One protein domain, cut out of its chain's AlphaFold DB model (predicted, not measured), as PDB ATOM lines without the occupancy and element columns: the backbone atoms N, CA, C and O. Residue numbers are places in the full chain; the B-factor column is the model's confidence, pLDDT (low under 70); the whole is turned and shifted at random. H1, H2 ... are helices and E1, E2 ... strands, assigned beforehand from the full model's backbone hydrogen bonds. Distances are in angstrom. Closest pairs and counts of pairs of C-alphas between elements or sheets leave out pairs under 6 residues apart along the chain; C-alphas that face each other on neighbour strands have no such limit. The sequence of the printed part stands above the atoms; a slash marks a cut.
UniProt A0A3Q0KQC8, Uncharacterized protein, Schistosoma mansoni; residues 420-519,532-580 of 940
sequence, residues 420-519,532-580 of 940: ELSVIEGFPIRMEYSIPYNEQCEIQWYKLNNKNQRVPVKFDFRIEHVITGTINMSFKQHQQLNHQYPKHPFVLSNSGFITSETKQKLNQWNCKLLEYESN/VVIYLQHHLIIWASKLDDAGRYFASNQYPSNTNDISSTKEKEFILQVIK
ATOM      1  N   GLU A 420     172.569 203.926 134.831       89.61
ATOM      2  CA  GLU A 420     173.428 202.930 134.177       89.61
ATOM      3  C   GLU A 420     173.552 203.221 132.675       89.61
ATOM      4  O   GLU A 420     172.574 203.567 132.018       89.61
ATOM      5  N   LEU A 421     174.767 203.116 132.129       90.15
ATOM      6  CA  LEU A 421     175.091 203.455 130.743       90.15
ATOM      7  C   LEU A 421     175.997 202.386 130.130       90.15
ATOM      8  O   LEU A 421     176.998 201.993 130.729       90.15
ATOM      9  N   SER A 422     175.695 201.971 128.900       89.44
ATOM     10  CA  SER A 422     176.482 200.989 128.147       89.44
ATOM     11  C   SER A 422     176.983 201.579 126.826       89.44
ATOM     12  O   SER A 422     176.175 202.091 126.051       89.44
ATOM     13  N   VAL A 423     178.282 201.472 126.532       88.35
ATOM     14  CA  VAL A 423     178.893 201.975 125.285       88.35
ATOM     15  C   VAL A 423     179.834 200.937 124.667       88.35
ATOM     16  O   VAL A 423     180.500 200.196 125.385       88.35
ATOM     17  N   ILE A 424     179.901 200.872 123.337       86.24
ATOM     18  CA  ILE A 424     180.857 200.013 122.619       86.24
ATOM     19  C   ILE A 424     182.251 200.657 122.662       86.24
ATOM     20  O   ILE A 424     182.391 201.874 122.543       86.24
ATOM     21  N   GLU A 425     183.299 199.853 122.821       86.22
ATOM     22  CA  GLU A 425     184.687 200.313 122.756       86.22
ATOM     23  C   GLU A 425     184.972 201.095 121.455       86.22
ATOM     24  O   GLU A 425     184.544 200.721 120.365       86.22
ATOM     25  N   GLY A 426     185.659 202.231 121.586       83.22
ATOM     26  CA  GLY A 426     185.878 203.225 120.537       83.22
ATOM     27  C   GLY A 426     184.785 204.295 120.422       83.22
ATOM     28  O   GLY A 426     185.095 205.412 120.012       83.22
ATOM     29  N   PHE A 427     183.536 204.022 120.814       87.02
ATOM     30  CA  PHE A 427     182.417 204.962 120.642       87.02
ATOM     31  C   PHE A 427     182.362 206.040 121.742       87.02
ATOM     32  O   PHE A 427     182.864 205.824 122.856       87.02
ATOM     33  N   PRO A 428     181.750 207.208 121.454       89.82
ATOM     34  CA  PRO A 428     181.562 208.258 122.444       89.82
ATOM     35  C   PRO A 428     180.409 207.963 123.416       89.82
ATOM     36  O   PRO A 428     179.369 207.440 123.018       89.82
ATOM     37  N   ILE A 429     180.554 208.393 124.672       91.65
ATOM     38  CA  ILE A 429     179.490 208.437 125.686       91.65
ATOM     39  C   ILE A 429     179.493 209.793 126.411       91.65
ATOM     40  O   ILE A 429     180.538 210.437 126.533       91.65
ATOM     41  N   ARG A 430     178.329 210.245 126.891       92.32
ATOM     42  CA  ARG A 430     178.169 211.450 127.723       92.32
ATOM     43  C   ARG A 430     177.348 211.113 128.964       92.32
ATOM     44  O   ARG A 430     176.248 210.583 128.851       92.32
ATOM     45  N   MET A 431     177.885 211.444 130.132       93.03
ATOM     46  CA  MET A 431     177.155 211.505 131.400       93.03
ATOM     47  C   MET A 431     176.815 212.972 131.681       93.03
ATOM     48  O   MET A 431     177.660 213.838 131.459       93.03
ATOM     49  N   GLU A 432     175.604 213.267 132.156       90.66
ATOM     50  CA  GLU A 432     175.155 214.647 132.385       90.66
ATOM     51  C   GLU A 432     174.284 214.805 133.635       90.66
ATOM     52  O   GLU A 432     173.419 213.973 133.926       90.66
ATOM     53  N   TYR A 433     174.506 215.894 134.375       91.23
ATOM     54  CA  TYR A 433     173.737 216.251 135.567       91.23
ATOM     55  C   TYR A 433     173.339 217.733 135.525       91.23
ATOM     56  O   TYR A 433     174.189 218.620 135.585       91.23
ATOM     57  N   SER A 434     172.038 218.002 135.407       88.81
ATOM     58  CA  SER A 434     171.468 219.352 135.497       88.81
ATOM     59  C   SER A 434     171.310 219.784 136.957       88.81
ATOM     60  O   SER A 434     170.759 219.035 137.764       88.81
ATOM     61  N   ILE A 435     171.748 221.000 137.289       88.74
ATOM     62  CA  ILE A 435     171.669 221.603 138.628       88.74
ATOM     63  C   ILE A 435     171.273 223.090 138.548       88.74
ATOM     64  O   ILE A 435     171.540 223.738 137.533       88.74
ATOM     65  N   PRO A 436     170.651 223.663 139.594       87.52
ATOM     66  CA  PRO A 436     170.461 225.110 139.695       87.52
ATOM     67  C   PRO A 436     171.805 225.853 139.769       87.52
ATOM     68  O   PRO A 436     172.763 225.351 140.362       87.52
ATOM     69  N   TYR A 437     171.882 227.065 139.213       86.55
ATOM     70  CA  TYR A 437     173.049 227.929 139.394       86.55
ATOM     71  C   TYR A 437     173.163 228.422 140.844       86.55
ATOM     72  O   TYR A 437     172.200 228.910 141.431       86.55
ATOM     73  N   ASN A 438     174.372 228.348 141.399       83.51
ATOM     74  CA  ASN A 438     174.755 229.006 142.642       83.51
ATOM     75  C   ASN A 438     176.224 229.444 142.516       83.51
ATOM     76  O   ASN A 438     177.080 228.638 142.146       83.51
ATOM     77  N   GLU A 439     176.516 230.711 142.823       79.47
ATOM     78  CA  GLU A 439     177.864 231.297 142.786       79.47
ATOM     79  C   GLU A 439     178.901 230.461 143.545       79.47
ATOM     80  O   GLU A 439     180.020 230.253 143.067       79.47
ATOM     81  N   GLN A 440     178.515 229.980 144.723       78.36
ATOM     82  CA  GLN A 440     179.368 229.276 145.671       78.36
ATOM     83  C   GLN A 440     179.473 227.771 145.379       78.36
ATOM     84  O   GLN A 440     180.175 227.067 146.097       78.36
ATOM     85  N   CYS A 441     178.788 227.264 144.348       79.46
ATOM     86  CA  CYS A 441     178.863 225.852 143.991       79.46
ATOM     87  C   CYS A 441     180.250 225.500 143.432       79.46
ATOM     88  O   CYS A 441     180.734 226.136 142.485       79.46
ATOM     89  N   GLU A 442     180.845 224.441 143.974       82.68
ATOM     90  CA  GLU A 442     181.962 223.724 143.355       82.68
ATOM     91  C   GLU A 442     181.437 222.461 142.668       82.68
ATOM     92  O   GLU A 442     180.515 221.814 143.166       82.68
ATOM     93  N   ILE A 443     181.970 222.153 141.485       87.65
ATOM     94  CA  ILE A 443     181.392 221.207 140.520       87.65
ATOM     95  C   ILE A 443     182.511 220.275 140.048       87.65
ATOM     96  O   ILE A 443     183.451 220.729 139.396       87.65
ATOM     97  N   GLN A 444     182.438 218.987 140.396       89.52
ATOM     98  CA  GLN A 444     183.547 218.051 140.199       89.52
ATOM     99  C   GLN A 444     183.078 216.628 139.858       89.52
ATOM    100  O   GLN A 444     182.155 216.090 140.470       89.52
ATOM    101  N   TRP A 445     183.768 215.975 138.917       93.30
ATOM    102  CA  TRP A 445     183.595 214.545 138.639       93.30
ATOM    103  C   TRP A 445     184.598 213.689 139.415       93.30
ATOM    104  O   TRP A 445     185.806 213.947 139.391       93.30
ATOM    105  N   TYR A 446     184.110 212.595 139.998       93.86
ATOM    106  CA  TYR A 446     184.919 211.532 140.596       93.86
ATOM    107  C   TYR A 446     184.659 210.190 139.900       93.86
ATOM    108  O   TYR A 446     183.540 209.918 139.470       93.86
ATOM    109  N   LYS A 447     185.674 209.324 139.835       94.40
ATOM    110  CA  LYS A 447     185.557 207.892 139.522       94.40
ATOM    111  C   LYS A 447     185.915 207.080 140.766       94.40
ATOM    112  O   LYS A 447     186.824 207.448 141.511       94.40
ATOM    113  N   LEU A 448     185.213 205.977 140.993       93.00
ATOM    114  CA  LEU A 448     185.559 205.007 142.026       93.00
ATOM    115  C   LEU A 448     186.771 204.179 141.572       93.00
ATOM    116  O   LEU A 448     186.753 203.604 140.484       93.00
ATOM    117  N   ASN A 449     187.824 204.121 142.388       90.30
ATOM    118  CA  ASN A 449     188.988 203.272 142.129       90.30
ATOM    119  C   ASN A 449     188.782 201.838 142.663       90.30
ATOM    120  O   ASN A 449     187.839 201.559 143.403       90.30
ATOM    121  N   ASN A 450     189.712 200.933 142.348       85.21
ATOM    122  CA  ASN A 450     189.670 199.528 142.779       85.21
ATOM    123  C   ASN A 450     189.755 199.335 144.312       85.21
ATOM    124  O   ASN A 450     189.502 198.236 144.794       85.21
ATOM    125  N   LYS A 451     190.103 200.378 145.082       86.40
ATOM    126  CA  LYS A 451     190.083 200.402 146.558       86.40
ATOM    127  C   LYS A 451     188.766 200.993 147.113       86.40
ATOM    128  O   LYS A 451     188.703 201.342 148.286       86.40
ATOM    129  N   ASN A 452     187.724 201.128 146.281       84.84
ATOM    130  CA  ASN A 452     186.435 201.773 146.584       84.84
ATOM    131  C   ASN A 452     186.533 203.244 147.050       84.84
ATOM    132  O   ASN A 452     185.612 203.770 147.672       84.84
ATOM    133  N   GLN A 453     187.621 203.940 146.716       87.21
ATOM    134  CA  GLN A 453     187.808 205.360 147.024       87.21
ATOM    135  C   GLN A 453     187.387 206.228 145.834       87.21
ATOM    136  O   GLN A 453     187.604 205.869 144.675       87.21
ATOM    137  N   ARG A 454     186.831 207.410 146.115       88.68
ATOM    138  CA  ARG A 454     186.525 208.425 145.099       88.68
ATOM    139  C   ARG A 454     187.797 209.182 144.722       88.68
ATOM    140  O   ARG A 454     188.401 209.831 145.568       88.68
ATOM    141  N   VAL A 455     188.175 209.132 143.449       91.19
ATOM    142  CA  VAL A 455     189.323 209.862 142.891       91.19
ATOM    143  C   VAL A 455     188.809 210.820 141.813       91.19
ATOM    144  O   VAL A 455     187.979 210.396 141.009       91.19
ATOM    145  N   PRO A 456     189.256 212.089 141.755       91.98
ATOM    146  CA  PRO A 456     188.917 212.999 140.661       91.98
ATOM    147  C   PRO A 456     189.128 212.366 139.280       91.98
ATOM    148  O   PRO A 456     190.138 211.696 139.047       91.98
ATOM    149  N   VAL A 457     188.188 212.571 138.353       90.86
ATOM    150  CA  VAL A 457     188.320 212.038 136.989       90.86
ATOM    151  C   VAL A 457     189.508 212.699 136.290       90.86
ATOM    152  O   VAL A 457     189.589 213.920 136.181       90.86
ATOM    153  N   LYS A 458     190.431 211.876 135.785       86.16
ATOM    154  CA  LYS A 458     191.540 212.337 134.947       86.16
ATOM    155  C   LYS A 458     191.013 212.664 133.550       86.16
ATOM    156  O   LYS A 458     190.527 211.781 132.848       86.16
ATOM    157  N   PHE A 459     191.126 213.926 133.151       84.24
ATOM    158  CA  PHE A 459     190.705 214.403 131.835       84.24
ATOM    159  C   PHE A 459     191.892 214.353 130.851       84.24
ATOM    160  O   PHE A 459     192.874 215.071 131.037       84.24
ATOM    161  N   ASP A 460     191.817 213.511 129.812       81.62
ATOM    162  CA  ASP A 460     192.861 213.323 128.785       81.62
ATOM    163  C   ASP A 460     192.468 214.007 127.446       81.62
ATOM    164  O   ASP A 460     191.838 215.064 127.457       81.62
ATOM    165  N   PHE A 461     192.869 213.493 126.278       74.42
ATOM    166  CA  PHE A 461     192.429 214.020 124.968       74.42
ATOM    167  C   PHE A 461     191.073 213.450 124.491       74.42
ATOM    168  O   PHE A 461     190.478 213.960 123.537       74.42
ATOM    169  N   ARG A 462     190.592 212.394 125.155       85.94
ATOM    170  CA  ARG A 462     189.329 211.683 124.917       85.94
ATOM    171  C   ARG A 462     188.266 212.113 125.927       85.94
ATOM    172  O   ARG A 462     187.100 212.180 125.567       85.94
ATOM    173  N   ILE A 463     188.658 212.375 127.173       88.50
ATOM    174  CA  ILE A 463     187.768 212.669 128.297       88.50
ATOM    175  C   ILE A 463     187.726 214.178 128.563       88.50
ATOM    176  O   ILE A 463     188.749 214.800 128.868       88.50
ATOM    177  N   GLU A 464     186.531 214.759 128.495       88.96
ATOM    178  CA  GLU A 464     186.286 216.192 128.653       88.96
ATOM    179  C   GLU A 464     185.180 216.483 129.663       88.96
ATOM    180  O   GLU A 464     184.139 215.827 129.677       88.96
ATOM    181  N   HIS A 465     185.404 217.512 130.476       91.09
ATOM    182  CA  HIS A 465     184.417 218.072 131.389       91.09
ATOM    183  C   HIS A 465     183.898 219.369 130.760       91.09
ATOM    184  O   HIS A 465     184.620 220.363 130.685       91.09
ATOM    185  N   VAL A 466     182.652 219.347 130.286       91.14
ATOM    186  CA  VAL A 466     181.983 220.506 129.682       91.14
ATOM    187  C   VAL A 466     180.889 220.992 130.628       91.14
ATOM    188  O   VAL A 466     180.118 220.191 131.151       91.14
ATOM    189  N   ILE A 467     180.799 222.304 130.833       91.39
ATOM    190  CA  ILE A 467     179.688 222.936 131.547       91.39
ATOM    191  C   ILE A 467     178.944 223.829 130.562       91.39
ATOM    192  O   ILE A 467     179.539 224.723 129.950       91.39
ATOM    193  N   THR A 468     177.640 223.596 130.421       92.77
ATOM    194  CA  THR A 468     176.733 224.466 129.662       92.77
ATOM    195  C   THR A 468     175.732 225.126 130.600       92.77
ATOM    196  O   THR A 468     175.328 224.537 131.597       92.77
ATOM    197  N   GLY A 469     175.344 226.360 130.300       90.84
ATOM    198  CA  GLY A 469     174.259 227.062 130.971       90.84
ATOM    199  C   GLY A 469     172.988 227.043 130.127       90.84
ATOM    200  O   GLY A 469     173.046 227.052 128.896       90.84
ATOM    201  N   THR A 470     171.840 227.062 130.791       89.46
ATOM    202  CA  THR A 470     170.539 227.412 130.214       89.46
ATOM    203  C   THR A 470     169.876 228.467 131.095       89.46
ATOM    204  O   THR A 470     170.129 228.535 132.298       89.46
ATOM    205  N   ILE A 471     169.040 229.317 130.498       86.13
ATOM    206  CA  ILE A 471     168.201 230.259 131.242       86.13
ATOM    207  C   ILE A 471     166.749 229.887 130.962       86.13
ATOM    208  O   ILE A 471     166.329 229.843 129.805       86.13
ATOM    209  N   ASN A 472     166.000 229.600 132.019       80.79
ATOM    210  CA  ASN A 472     164.580 229.311 131.964       80.79
ATOM    211  C   ASN A 472     163.804 230.634 131.889       80.79
ATOM    212  O   ASN A 472     163.593 231.291 132.901       80.79
ATOM    213  N   MET A 473     163.413 231.048 130.685       72.48
ATOM    214  CA  MET A 473     162.537 232.201 130.457       72.48
ATOM    215  C   MET A 473     161.366 231.788 129.575       72.48
ATOM    216  O   MET A 473     161.542 231.096 128.570       72.48
ATOM    217  N   SER A 474     160.179 232.310 129.875       65.13
ATOM    218  CA  SER A 474     159.057 232.255 128.945       65.13
ATOM    219  C   SER A 474     159.371 233.026 127.657       65.13
ATOM    220  O   SER A 474     160.072 234.043 127.651       65.13
ATOM    221  N   PHE A 475     158.768 232.591 126.550       60.86
ATOM    222  CA  PHE A 475     158.898 233.250 125.249       60.86
ATOM    223  C   PHE A 475     158.527 234.750 125.293       60.86
ATOM    224  O   PHE A 475     159.135 235.552 124.590       60.86
ATOM    225  N   LYS A 476     157.586 235.145 126.171       62.93
ATOM    226  CA  LYS A 476     157.177 236.545 126.380       62.93
ATOM    227  C   LYS A 476     158.279 237.383 127.036       62.93
ATOM    228  O   LYS A 476     158.684 238.383 126.444       62.93
ATOM    229  N   GLN A 477     158.820 236.942 128.181       66.28
ATOM    230  CA  GLN A 477     159.980 237.589 128.826       66.28
ATOM    231  C   GLN A 477     161.135 237.725 127.821       66.28
ATOM    232  O   GLN A 477     161.768 238.773 127.707       66.28
ATOM    233  N   HIS A 478     161.373 236.680 127.028       65.55
ATOM    234  CA  HIS A 478     162.490 236.627 126.094       65.55
ATOM    235  C   HIS A 478     162.333 237.529 124.849       65.55
ATOM    236  O   HIS A 478     163.335 237.954 124.267       65.55
ATOM    237  N   GLN A 479     161.098 237.870 124.457       62.81
ATOM    238  CA  GLN A 479     160.823 238.959 123.511       62.81
ATOM    239  C   GLN A 479     161.030 240.333 124.165       62.81
ATOM    240  O   GLN A 479     161.713 241.183 123.599       62.81
ATOM    241  N   GLN A 480     160.488 240.541 125.369       63.94
ATOM    242  CA  GLN A 480     160.543 241.823 126.089       63.94
ATOM    243  C   GLN A 480     161.976 242.249 126.454       63.94
ATOM    244  O   GLN A 480     162.298 243.435 126.429       63.94
ATOM    245  N   LEU A 481     162.857 241.288 126.741       67.70
ATOM    246  CA  LEU A 481     164.257 241.512 127.120       67.70
ATOM    247  C   LEU A 481     165.217 241.653 125.915       67.70
ATOM    248  O   LEU A 481     166.422 241.456 126.068       67.70
ATOM    249  N   ASN A 482     164.711 241.986 124.717       58.74
ATOM    250  CA  ASN A 482     165.477 242.481 123.557       58.74
ATOM    251  C   ASN A 482     166.814 241.754 123.269       58.74
ATOM    252  O   ASN A 482     167.845 242.378 123.025       58.74
ATOM    253  N   HIS A 483     166.802 240.413 123.287       62.86
ATOM    254  CA  HIS A 483     167.966 239.551 123.000       62.86
ATOM    255  C   HIS A 483     169.161 239.709 123.977       62.86
ATOM    256  O   HIS A 483     170.246 239.191 123.706       62.86
ATOM    257  N   GLN A 484     168.978 240.366 125.130       71.60
ATOM    258  CA  GLN A 484     170.034 240.631 126.122       71.60
ATOM    259  C   GLN A 484     170.658 239.356 126.728       71.60
ATOM    260  O   GLN A 484     171.803 239.380 127.183       71.60
ATOM    261  N   TYR A 485     169.922 238.242 126.703       78.03
ATOM    262  CA  TYR A 485     170.290 236.955 127.293       78.03
ATOM    263  C   TYR A 485     170.340 235.846 126.221       78.03
ATOM    264  O   TYR A 485     169.575 235.926 125.254       78.03
ATOM    265  N   PRO A 486     171.187 234.807 126.381       77.02
ATOM    266  CA  PRO A 486     171.250 233.651 125.484       77.02
ATOM    267  C   PRO A 486     169.894 233.005 125.169       77.02
ATOM    268  O   PRO A 486     169.142 232.649 126.074       77.02
ATOM    269  N   LYS A 487     169.615 232.817 123.870       75.17
ATOM    270  CA  LYS A 487     168.401 232.145 123.350       75.17
ATOM    271  C   LYS A 487     168.453 230.616 123.388       75.17
ATOM    272  O   LYS A 487     167.430 229.945 123.292       75.17
ATOM    273  N   HIS A 488     169.661 230.075 123.453       81.02
ATOM    274  CA  HIS A 488     169.966 228.651 123.370       81.02
ATOM    275  C   HIS A 488     170.860 228.268 124.552       81.02
ATOM    276  O   HIS A 488     171.473 229.164 125.142       81.02
ATOM    277  N   PRO A 489     171.016 226.969 124.864       87.28
ATOM    278  CA  PRO A 489     172.088 226.515 125.738       87.28
ATOM    279  C   PRO A 489     173.430 227.133 125.320       87.28
ATOM    280  O   PRO A 489     173.716 227.284 124.126       87.28
ATOM    281  N   PHE A 490     174.246 227.537 126.289       90.20
ATOM    282  CA  PHE A 490     175.504 228.243 126.046       90.20
ATOM    283  C   PHE A 490     176.670 227.588 126.773       90.20
ATOM    284  O   PHE A 490     176.530 227.095 127.888       90.20
ATOM    285  N   VAL A 491     177.842 227.579 126.147       90.56
ATOM    286  CA  VAL A 491     179.059 227.019 126.739       90.56
ATOM    287  C   VAL A 491     179.615 227.975 127.795       90.56
ATOM    288  O   VAL A 491     179.845 229.152 127.518       90.56
ATOM    289  N   LEU A 492     179.846 227.441 128.997       89.74
ATOM    290  CA  LEU A 492     180.477 228.128 130.128       89.74
ATOM    291  C   LEU A 492     181.912 227.651 130.364       89.74
ATOM    292  O   LEU A 492     182.764 228.446 130.750       89.74
ATOM    293  N   SER A 493     182.194 226.367 130.129       86.18
ATOM    294  CA  SER A 493     183.544 225.810 130.229       86.18
ATOM    295  C   SER A 493     183.702 224.532 129.409       86.18
ATOM    296  O   SER A 493     182.781 223.723 129.352       86.18
ATOM    297  N   ASN A 494     184.901 224.318 128.859       78.31
ATOM    298  CA  ASN A 494     185.329 223.055 128.235       78.31
ATOM    299  C   ASN A 494     186.382 222.309 129.087       78.31
ATOM    300  O   ASN A 494     187.011 221.361 128.617       78.31
ATOM    301  N   SER A 495     186.629 222.769 130.320       78.18
ATOM    302  CA  SER A 495     187.598 222.186 131.260       78.18
ATOM    303  C   SER A 495     187.011 221.873 132.641       78.18
ATOM    304  O   SER A 495     187.739 221.392 133.508       78.18
ATOM    305  N   GLY A 496     185.731 222.180 132.865       81.40
ATOM    306  CA  GLY A 496     185.078 222.176 134.176       81.40
ATOM    307  C   GLY A 496     185.294 223.438 135.012       81.40
ATOM    308  O   GLY A 496     184.546 223.693 135.949       81.40
ATOM    309  N   PHE A 497     186.278 224.272 134.670       82.28
ATOM    310  CA  PHE A 497     186.551 225.505 135.402       82.28
ATOM    311  C   PHE A 497     185.707 226.670 134.868       82.28
ATOM    312  O   PHE A 497     185.821 227.023 133.693       82.28
ATOM    313  N   ILE A 498     184.885 227.279 135.729       82.91
ATOM    314  CA  ILE A 498     184.125 228.506 135.441       82.91
ATOM    315  C   ILE A 498     184.930 229.701 135.973       82.91
ATOM    316  O   ILE A 498     185.235 229.746 137.164       82.91
ATOM    317  N   THR A 499     185.267 230.673 135.118       83.41
ATOM    318  CA  THR A 499     186.072 231.841 135.532       83.41
ATOM    319  C   THR A 499     185.311 232.764 136.490       83.41
ATOM    320  O   THR A 499     184.080 232.806 136.485       83.41
ATOM    321  N   SER A 500     186.039 233.549 137.288       84.16
ATOM    322  CA  SER A 500     185.473 234.579 138.175       84.16
ATOM    323  C   SER A 500     184.627 235.604 137.412       84.16
ATOM    324  O   SER A 500     183.502 235.878 137.815       84.16
ATOM    325  N   GLU A 501     185.116 236.090 136.268       84.66
ATOM    326  CA  GLU A 501     184.373 236.940 135.323       84.66
ATOM    327  C   GLU A 501     183.053 236.278 134.879       84.66
ATOM    328  O   GLU A 501     181.988 236.896 134.900       84.66
ATOM    329  N   THR A 502     183.095 234.983 134.545       86.19
ATOM    330  CA  THR A 502     181.904 234.225 134.142       86.19
ATOM    331  C   THR A 502     180.912 234.085 135.298       86.19
ATOM    332  O   THR A 502     179.717 234.292 135.090       86.19
ATOM    333  N   LYS A 503     181.380 233.802 136.525       87.62
ATOM    334  CA  LYS A 503     180.528 233.799 137.727       87.62
ATOM    335  C   LYS A 503     179.898 235.179 137.958       87.62
ATOM    336  O   LYS A 503     178.683 235.266 138.080       87.62
ATOM    337  N   GLN A 504     180.673 236.264 137.895       87.84
ATOM    338  CA  GLN A 504     180.158 237.635 138.016       87.84
ATOM    339  C   GLN A 504     179.087 237.958 136.962       87.84
ATOM    340  O   GLN A 504     178.058 238.545 137.296       87.84
ATOM    341  N   LYS A 505     179.283 237.548 135.702       88.75
ATOM    342  CA  LYS A 505     178.301 237.741 134.626       88.75
ATOM    343  C   LYS A 505     177.013 236.945 134.871       88.75
ATOM    344  O   LYS A 505     175.924 237.489 134.697       88.75
ATOM    345  N   LEU A 506     177.128 235.692 135.322       88.73
ATOM    346  CA  LEU A 506     175.981 234.861 135.700       88.73
ATOM    347  C   LEU A 506     175.225 235.432 136.906       88.73
ATOM    348  O   LEU A 506     174.001 235.492 136.855       88.73
ATOM    349  N   ASN A 507     175.917 235.934 137.933       87.04
ATOM    350  CA  ASN A 507     175.292 236.640 139.058       87.04
ATOM    351  C   ASN A 507     174.506 237.867 138.588       87.04
ATOM    352  O   ASN A 507     173.339 238.022 138.935       87.04
ATOM    353  N   GLN A 508     175.119 238.724 137.760       86.99
ATOM    354  CA  GLN A 508     174.453 239.913 137.217       86.99
ATOM    355  C   GLN A 508     173.205 239.559 136.401       86.99
ATOM    356  O   GLN A 508     172.227 240.303 136.443       86.99
ATOM    357  N   TRP A 509     173.231 238.452 135.653       87.43
ATOM    358  CA  TRP A 509     172.055 237.940 134.954       87.43
ATOM    359  C   TRP A 509     171.009 237.394 135.927       87.43
ATOM    360  O   TRP A 509     169.849 237.777 135.820       87.43
ATOM    361  N   ASN A 510     171.399 236.564 136.896       84.46
ATOM    362  CA  ASN A 510     170.475 235.953 137.848       84.46
ATOM    363  C   ASN A 510     169.751 237.021 138.688       84.46
ATOM    364  O   ASN A 510     168.530 236.988 138.772       84.46
ATOM    365  N   CYS A 511     170.466 238.025 139.214       82.35
ATOM    366  CA  CYS A 511     169.848 239.140 139.938       82.35
ATOM    367  C   CYS A 511     168.846 239.911 139.065       82.35
ATOM    368  O   CYS A 511     167.696 240.061 139.460       82.35
ATOM    369  N   LYS A 512     169.234 240.329 137.850       81.90
ATOM    370  CA  LYS A 512     168.356 241.104 136.949       81.90
ATOM    371  C   LYS A 512     167.128 240.326 136.477       81.90
ATOM    372  O   LYS A 512     166.071 240.917 136.276       81.90
ATOM    373  N   LEU A 513     167.258 239.017 136.278       79.85
ATOM    374  CA  LEU A 513     166.139 238.161 135.891       79.85
ATOM    375  C   LEU A 513     165.172 237.950 137.065       79.85
ATOM    376  O   LEU A 513     163.967 238.076 136.875       79.85
ATOM    377  N   LEU A 514     165.686 237.748 138.282       76.06
ATOM    378  CA  LEU A 514     164.869 237.662 139.498       76.06
ATOM    379  C   LEU A 514     164.197 238.995 139.857       76.06
ATOM    380  O   LEU A 514     163.039 239.005 140.274       76.06
ATOM    381  N   GLU A 515     164.874 240.124 139.643       73.73
ATOM    382  CA  GLU A 515     164.274 241.463 139.702       73.73
ATOM    383  C   GLU A 515     163.144 241.606 138.672       73.73
ATOM    384  O   GLU A 515     162.091 242.154 138.995       73.73
ATOM    385  N   TYR A 516     163.317 241.096 137.447       68.93
ATOM    386  CA  TYR A 516     162.275 241.152 136.419       68.93
ATOM    387  C   TYR A 516     161.050 240.310 136.793       68.93
ATOM    388  O   TYR A 516     159.930 240.809 136.720       68.93
ATOM    389  N   GLU A 517     161.253 239.075 137.257       65.03
ATOM    390  CA  GLU A 517     160.170 238.200 137.727       65.03
ATOM    391  C   GLU A 517     159.428 238.805 138.924       65.03
ATOM    392  O   GLU A 517     158.201 238.813 138.931       65.03
ATOM    393  N   SER A 518     160.154 239.416 139.867       61.86
ATOM    394  CA  SER A 518     159.574 240.100 141.035       61.86
ATOM    395  C   SER A 518     158.740 241.338 140.676       61.86
ATOM    396  O   SER A 518     157.803 241.671 141.396       61.86
ATOM    397  N   ASN A 519     159.081 242.043 139.590       59.57
ATOM    398  CA  ASN A 519     158.360 243.243 139.139       59.57
ATOM    399  C   ASN A 519     157.262 242.937 138.104       59.57
ATOM    400  O   ASN A 519     156.373 243.762 137.879       59.57
ATOM    401  N   VAL A 532     165.060 230.081 140.752       60.46
ATOM    402  CA  VAL A 532     166.274 229.821 139.964       60.46
ATOM    403  C   VAL A 532     165.958 229.967 138.480       60.46
ATOM    404  O   VAL A 532     165.319 229.103 137.881       60.46
ATOM    405  N   VAL A 533     166.458 231.045 137.874       80.28
ATOM    406  CA  VAL A 533     166.285 231.306 136.435       80.28
ATOM    407  C   VAL A 533     167.394 230.647 135.608       80.28
ATOM    408  O   VAL A 533     167.181 230.297 134.452       80.28
ATOM    409  N   ILE A 534     168.587 230.453 136.182       86.41
ATOM    410  CA  ILE A 534     169.754 229.893 135.484       86.41
ATOM    411  C   ILE A 534     170.040 228.469 135.968       86.41
ATOM    412  O   ILE A 534     170.238 228.238 137.159       86.41
ATOM    413  N   TYR A 535     170.142 227.524 135.036       89.32
ATOM    414  CA  TYR A 535     170.558 226.148 135.302       89.32
ATOM    415  C   TYR A 535     171.912 225.863 134.648       89.32
ATOM    416  O   TYR A 535     172.225 226.373 133.571       89.32
ATOM    417  N   LEU A 536     172.716 225.030 135.303       90.90
ATOM    418  CA  LEU A 536     173.954 224.479 134.763       90.90
ATOM    419  C   LEU A 536     173.738 223.009 134.404       90.90
ATOM    420  O   LEU A 536     173.106 222.270 135.156       90.90
ATOM    421  N   GLN A 537     174.317 222.562 133.297       89.87
ATOM    422  CA  GLN A 537     174.455 221.148 132.968       89.87
ATOM    423  C   GLN A 537     175.931 220.767 133.053       89.87
ATOM    424  O   GLN A 537     176.781 221.316 132.347       89.87
ATOM    425  N   HIS A 538     176.218 219.832 133.948       88.62
ATOM    426  CA  HIS A 538     177.536 219.302 134.259       88.62
ATOM    427  C   HIS A 538     177.753 218.033 133.422       88.62
ATOM    428  O   HIS A 538     177.160 216.995 133.721       88.62
ATOM    429  N   HIS A 539     178.554 218.111 132.352       93.12
ATOM    430  CA  HIS A 539     178.774 217.010 131.402       93.12
ATOM    431  C   HIS A 539     180.166 216.391 131.553       93.12
ATOM    432  O   HIS A 539     181.168 217.108 131.589       93.12
ATOM    433  N   LEU A 540     180.235 215.059 131.527       94.66
ATOM    434  CA  LEU A 540     181.457 214.287 131.298       94.66
ATOM    435  C   LEU A 540     181.321 213.523 129.985       94.66
ATOM    436  O   LEU A 540     180.520 212.594 129.876       94.66
ATOM    437  N   ILE A 541     182.102 213.926 128.988       93.27
ATOM    438  CA  ILE A 541     182.125 213.325 127.655       93.27
ATOM    439  C   ILE A 541     183.380 212.463 127.541       93.27
ATOM    440  O   ILE A 541     184.487 212.952 127.755       93.27
ATOM    441  N   ILE A 542     183.221 211.197 127.171       92.39
ATOM    442  CA  ILE A 542     184.316 210.297 126.803       92.39
ATOM    443  C   ILE A 542     184.168 210.050 125.305       92.39
ATOM    444  O   ILE A 542     183.262 209.343 124.886       92.39
ATOM    445  N   TRP A 543     185.019 210.666 124.489       88.91
ATOM    446  CA  TRP A 543     184.906 210.677 123.025       88.91
ATOM    447  C   TRP A 543     185.308 209.369 122.337       88.91
ATOM    448  O   TRP A 543     184.882 209.121 121.215       88.91
ATOM    449  N   ALA A 544     186.141 208.559 122.990       87.75
ATOM    450  CA  ALA A 544     186.587 207.260 122.495       87.75
ATOM    451  C   ALA A 544     186.805 206.323 123.688       87.75
ATOM    452  O   ALA A 544     187.887 206.309 124.289       87.75
ATOM    453  N   SER A 545     185.743 205.612 124.066       89.10
ATOM    454  CA  SER A 545     185.688 204.776 125.272       89.10
ATOM    455  C   SER A 545     186.596 203.550 125.155       89.10
ATOM    456  O   SER A 545     186.578 202.868 124.136       89.10
ATOM    457  N   LYS A 546     187.371 203.245 126.195       90.27
ATOM    458  CA  LYS A 546     188.189 202.029 126.356       90.27
ATOM    459  C   LYS A 546     187.619 201.168 127.478       90.27
ATOM    460  O   LYS A 546     186.958 201.702 128.365       90.27
ATOM    461  N   LEU A 547     187.951 199.877 127.521       90.38
ATOM    462  CA  LEU A 547     187.553 198.996 128.638       90.38
ATOM    463  C   LEU A 547     187.932 199.567 130.027       90.38
ATOM    464  O   LEU A 547     187.114 199.540 130.942       90.38
ATOM    465  N   ASP A 548     189.111 200.189 130.152       90.86
ATOM    466  CA  ASP A 548     189.584 200.899 131.362       90.86
ATOM    467  C   ASP A 548     188.689 202.078 131.812       90.86
ATOM    468  O   ASP A 548     188.734 202.502 132.975       90.86
ATOM    469  N   ASP A 549     187.878 202.645 130.913       92.07
ATOM    470  CA  ASP A 549     186.965 203.736 131.254       92.07
ATOM    471  C   ASP A 549     185.703 203.222 131.972       92.07
ATOM    472  O   ASP A 549     185.057 204.006 132.662       92.07
ATOM    473  N   ALA A 550     185.392 201.921 131.941       93.64
ATOM    474  CA  ALA A 550     184.271 201.348 132.692       93.64
ATOM    475  C   ALA A 550     184.400 201.562 134.217       93.64
ATOM    476  O   ALA A 550     185.504 201.670 134.759       93.64
ATOM    477  N   GLY A 551     183.273 201.632 134.929       93.54
ATOM    478  CA  GLY A 551     183.220 201.768 136.389       93.54
ATOM    479  C   GLY A 551     182.170 202.763 136.890       93.54
ATOM    480  O   GLY A 551     181.336 203.257 136.135       93.54
ATOM    481  N   ARG A 552     182.216 203.055 138.194       94.98
ATOM    482  CA  ARG A 552     181.269 203.950 138.879       94.98
ATOM    483  C   ARG A 552     181.812 205.380 138.914       94.98
ATOM    484  O   ARG A 552     182.932 205.603 139.372       94.98
ATOM    485  N   TYR A 553     181.015 206.333 138.454       95.35
ATOM    486  CA  TYR A 553     181.304 207.763 138.399       95.35
ATOM    487  C   TYR A 553     180.321 208.539 139.282       95.35
ATOM    488  O   TYR A 553     179.181 208.123 139.464       95.35
ATOM    489  N   PHE A 554     180.749 209.682 139.811       93.66
ATOM    490  CA  PHE A 554     179.920 210.577 140.616       93.66
ATOM    491  C   PHE A 554     180.088 212.009 140.110       93.66
ATOM    492  O   PHE A 554     181.197 212.547 140.139       93.66
ATOM    493  N   ALA A 555     178.991 212.621 139.668       92.73
ATOM    494  CA  ALA A 555     178.910 214.061 139.463       92.73
ATOM    495  C   ALA A 555     178.577 214.698 140.812       92.73
ATOM    496  O   ALA A 555     177.454 214.546 141.292       92.73
ATOM    497  N   SER A 556     179.553 215.351 141.438       88.43
ATOM    498  CA  SER A 556     179.450 215.894 142.792       88.43
ATOM    499  C   SER A 556     179.411 217.416 142.757       88.43
ATOM    500  O   SER A 556     180.219 218.043 142.067       88.43
ATOM    501  N   ASN A 557     178.467 218.004 143.489       85.21
ATOM    502  CA  ASN A 557     178.295 219.449 143.575       85.21
ATOM    503  C   ASN A 557     178.232 219.856 145.049       85.21
ATOM    504  O   ASN A 557     177.303 219.467 145.766       85.21
ATOM    505  N   GLN A 558     179.234 220.607 145.497       80.65
ATOM    506  CA  GLN A 558     179.380 221.030 146.887       80.65
ATOM    507  C   GLN A 558     178.878 222.465 147.045       80.65
ATOM    508  O   GLN A 558     179.252 223.348 146.275       80.65
ATOM    509  N   TYR A 559     178.044 222.684 148.059       76.30
ATOM    510  CA  TYR A 559     177.539 223.998 148.449       76.30
ATOM    511  C   TYR A 559     178.048 224.289 149.873       76.30
ATOM    512  O   TYR A 559     177.826 223.458 150.763       76.30
ATOM    513  N   PRO A 560     178.736 225.419 150.126       61.38
ATOM    514  CA  PRO A 560     179.215 225.745 151.464       61.38
ATOM    515  C   PRO A 560     178.054 226.039 152.423       61.38
ATOM    516  O   PRO A 560     177.022 226.601 152.055       61.38
ATOM    517  N   SER A 561     178.231 225.634 153.677       53.71
ATOM    518  CA  SER A 561     177.233 225.745 154.739       53.71
ATOM    519  C   SER A 561     177.176 227.161 155.315       53.71
ATOM    520  O   SER A 561     178.056 227.556 156.076       53.71
ATOM    521  N   ASN A 562     176.109 227.909 155.018       50.61
ATOM    522  CA  ASN A 562     175.896 229.245 155.595       50.61
ATOM    523  C   ASN A 562     175.431 229.221 157.071       50.61
ATOM    524  O   ASN A 562     175.491 230.248 157.743       50.61
ATOM    525  N   THR A 563     175.014 228.061 157.593       48.37
ATOM    526  CA  THR A 563     174.780 227.795 159.025       48.37
ATOM    527  C   THR A 563     175.065 226.320 159.335       48.37
ATOM    528  O   THR A 563     174.643 225.459 158.564       48.37
ATOM    529  N   ASN A 564     175.699 226.035 160.479       48.20
ATOM    530  CA  ASN A 564     175.931 224.695 161.049       48.20
ATOM    531  C   ASN A 564     176.784 223.715 160.203       48.20
ATOM    532  O   ASN A 564     176.307 222.627 159.895       48.20
ATOM    533  N   ASP A 565     178.032 224.083 159.876       45.32
ATOM    534  CA  ASP A 565     179.226 223.230 159.613       45.32
ATOM    535  C   ASP A 565     179.132 221.953 158.734       45.32
ATOM    536  O   ASP A 565     180.090 221.184 158.651       45.32
ATOM    537  N   ILE A 566     178.025 221.713 158.029       48.35
ATOM    538  CA  ILE A 566     177.825 220.553 157.150       48.35
ATOM    539  C   ILE A 566     177.580 221.061 155.731       48.35
ATOM    540  O   ILE A 566     176.471 221.476 155.384       48.35
ATOM    541  N   SER A 567     178.614 221.023 154.887       56.35
ATOM    542  CA  SER A 567     178.494 221.350 153.464       56.35
ATOM    543  C   SER A 567     177.548 220.365 152.772       56.35
ATOM    544  O   SER A 567     177.822 219.168 152.641       56.35
ATOM    545  N   SER A 568     176.396 220.858 152.310       65.84
ATOM    546  CA  SER A 568     175.432 220.010 151.616       65.84
ATOM    547  C   SER A 568     176.001 219.631 150.251       65.84
ATOM    548  O   SER A 568     176.139 220.486 149.376       65.84
ATOM    549  N   THR A 569     176.325 218.355 150.061       71.60
ATOM    550  CA  THR A 569     176.839 217.839 148.789       71.60
ATOM    551  C   THR A 569     175.712 217.121 148.049       71.60
ATOM    552  O   THR A 569     175.134 216.173 148.577       71.60
ATOM    553  N   LYS A 570     175.373 217.575 146.835       82.55
ATOM    554  CA  LYS A 570     174.381 216.923 145.961       82.55
ATOM    555  C   LYS A 570     175.093 216.162 144.854       82.55
ATOM    556  O   LYS A 570     175.868 216.756 144.102       82.55
ATOM    557  N   GLU A 571     174.805 214.871 144.731       86.42
ATOM    558  CA  GLU A 571     175.524 213.976 143.826       86.42
ATOM    559  C   GLU A 571     174.588 213.116 142.981       86.42
ATOM    560  O   GLU A 571     173.535 212.688 143.455       86.42
ATOM    561  N   LYS A 572     175.021 212.802 141.757       91.45
ATOM    562  CA  LYS A 572     174.406 211.779 140.906       91.45
ATOM    563  C   LYS A 572     175.448 210.724 140.539       91.45
ATOM    564  O   LYS A 572     176.530 211.060 140.050       91.45
ATOM    565  N   GLU A 573     175.135 209.460 140.806       93.80
ATOM    566  CA  GLU A 573     175.965 208.306 140.469       93.80
ATOM    567  C   GLU A 573     175.655 207.824 139.043       93.80
ATOM    568  O   GLU A 573     174.496 207.731 138.635       93.80
ATOM    569  N   PHE A 574     176.699 207.476 138.298       94.84
ATOM    570  CA  PHE A 574     176.611 206.864 136.977       94.84
ATOM    571  C   PHE A 574     177.419 205.567 136.965       94.84
ATOM    572  O   PHE A 574     178.527 205.520 137.500       94.84
ATOM    573  N   ILE A 575     176.894 204.516 136.345       94.85
ATOM    574  CA  ILE A 575     177.569 203.220 136.223       94.85
ATOM    575  C   ILE A 575     177.834 202.981 134.739       94.85
ATOM    576  O   ILE A 575     176.906 202.728 133.977       94.85
ATOM    577  N   LEU A 576     179.095 203.110 134.322       94.61
ATOM    578  CA  LEU A 576     179.504 202.966 132.928       94.61
ATOM    579  C   LEU A 576     180.029 201.552 132.660       94.61
ATOM    580  O   LEU A 576     181.059 201.151 133.202       94.61
ATOM    581  N   GLN A 577     179.360 200.828 131.767       93.82
ATOM    582  CA  GLN A 577     179.825 199.573 131.187       93.82
ATOM    583  C   GLN A 577     180.398 199.850 129.788       93.82
ATOM    584  O   GLN A 577     179.711 200.408 128.930       93.82
ATOM    585  N   VAL A 578     181.648 199.449 129.540       91.15
ATOM    586  CA  VAL A 578     182.247 199.504 128.197       91.15
ATOM    587  C   VAL A 578     182.316 198.090 127.631       91.15
ATOM    588  O   VAL A 578     182.879 197.185 128.246       91.15
ATOM    589  N   ILE A 579     181.700 197.900 126.470       89.56
ATOM    590  CA  ILE A 579     181.517 196.613 125.803       89.56
ATOM    591  C   ILE A 579     182.624 196.456 124.763       89.56
ATOM    592  O   ILE A 579     182.741 197.279 123.853       89.56
ATOM    593  N   LYS A 580     183.422 195.392 124.863       84.17
ATOM    594  CA  LYS A 580     184.456 195.088 123.865       84.17
ATOM    595  C   LYS A 580     183.824 194.894 122.480       84.17
ATOM    596  O   LYS A 580     182.784 194.247 122.362       84.17
TER     597      LYS A 580
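This is residues 420 to 519 and 532 to 580 of the 940 residues of an uncharacterized protein of Schistosoma mansoni (UniProt A0A3Q0KQC8). Two strongly twisted sheets stand partly face to face as a sandwich, E1 E9 E8 E3 E4 in the one and E2 E7 E5 E6 in the other. The helix H2 packs with residues 502 to 513 on E7, E5 and E6, and the short helix H1 lies farthest of the named elements from the mean of the C-alphas. The printed part has 149 residues, with two named helices and nine named strands in the order E1 E2 E3 E4 E5 H1 E6 H2 E7 E8 E9. The five-stranded sheet, E1 E9 E8 E3 E4, is mixed; the four-stranded one, E2 E7 E5 E6, is antiparallel; the class is mixed, helices and strands. The whole is only just compact, close to loose, with a radius of gyration of the C-alphas of 17.7 A and spans of 55 by 40 by 25 A.

E1, residues 420 to 424, begins at C-alpha 420 (173.428, 202.930, 134.177). E2 holds residues 429 to 436 and is 23.6 A long; E3, residues 442 to 448, is 19.1 A, and E4 is residues 454 to 456. E5, residues 463 to 471, is 26.5 A long. H1 is residues 475 to 480 and E6 residues 490 to 493. H2, residues 500 to 519, is 28.5 A long and ends at C-alpha 519 (158.360, 243.243, 139.139). E7, residues 534 to 542, and E8, residues 551 to 559, are each 25.9 A long. E9, residues 568 to 579, is 35.4 A and ends at C-alpha 579 (181.517, 196.613, 125.803).

E1, an edge strand, is parallel to E9, with N 421 and O 575 2.9 A apart. E8 and E9 are a hairpin, with N 553 and O 574 2.8 A apart. E8 and E3 are antiparallel, with N 446 and O 554 2.9 A apart. E3 and E4 are a hairpin, with N 447 and O 455 2.8 A apart. In the other sheet N 433 of E2 is 2.9 A from O 538 of E7, N 537 of E7 2.8 A from O 468 of E5, and N 469 of E5 2.8 A from O 490 of E6. The facing parts of the two sheets are 9.5 A centre to centre, their strands at 29 degrees; the closest C-alphas of E2 and E8, those of Tyr 433 and Ala 555, are 6.8 A apart. H2 is on the sheet E2 E7 E5 E6, two layers with the helix on one face; its closest C-alphas with E7, those of Asn 510 and Ile 534, are 6.5 A apart. H1 is on neither sheet, and H1 and H2 are apart. In H1 and H2 every O i to N i+4 pair is within hydrogen-bond range.

The two C-alphas farthest apart, those of Asn 519 and Lys 580, are 56.9 A apart. Residues 520 to 531 are not printed, and C-alphas 519 and 532 are 15.6 A apart across this cut. Of the links that are printed whole, none is long. The mean pLDDT of the printed part is 82.6; residues 474 to 483, 516 to 519, 532 and 560 to 568 are under 70.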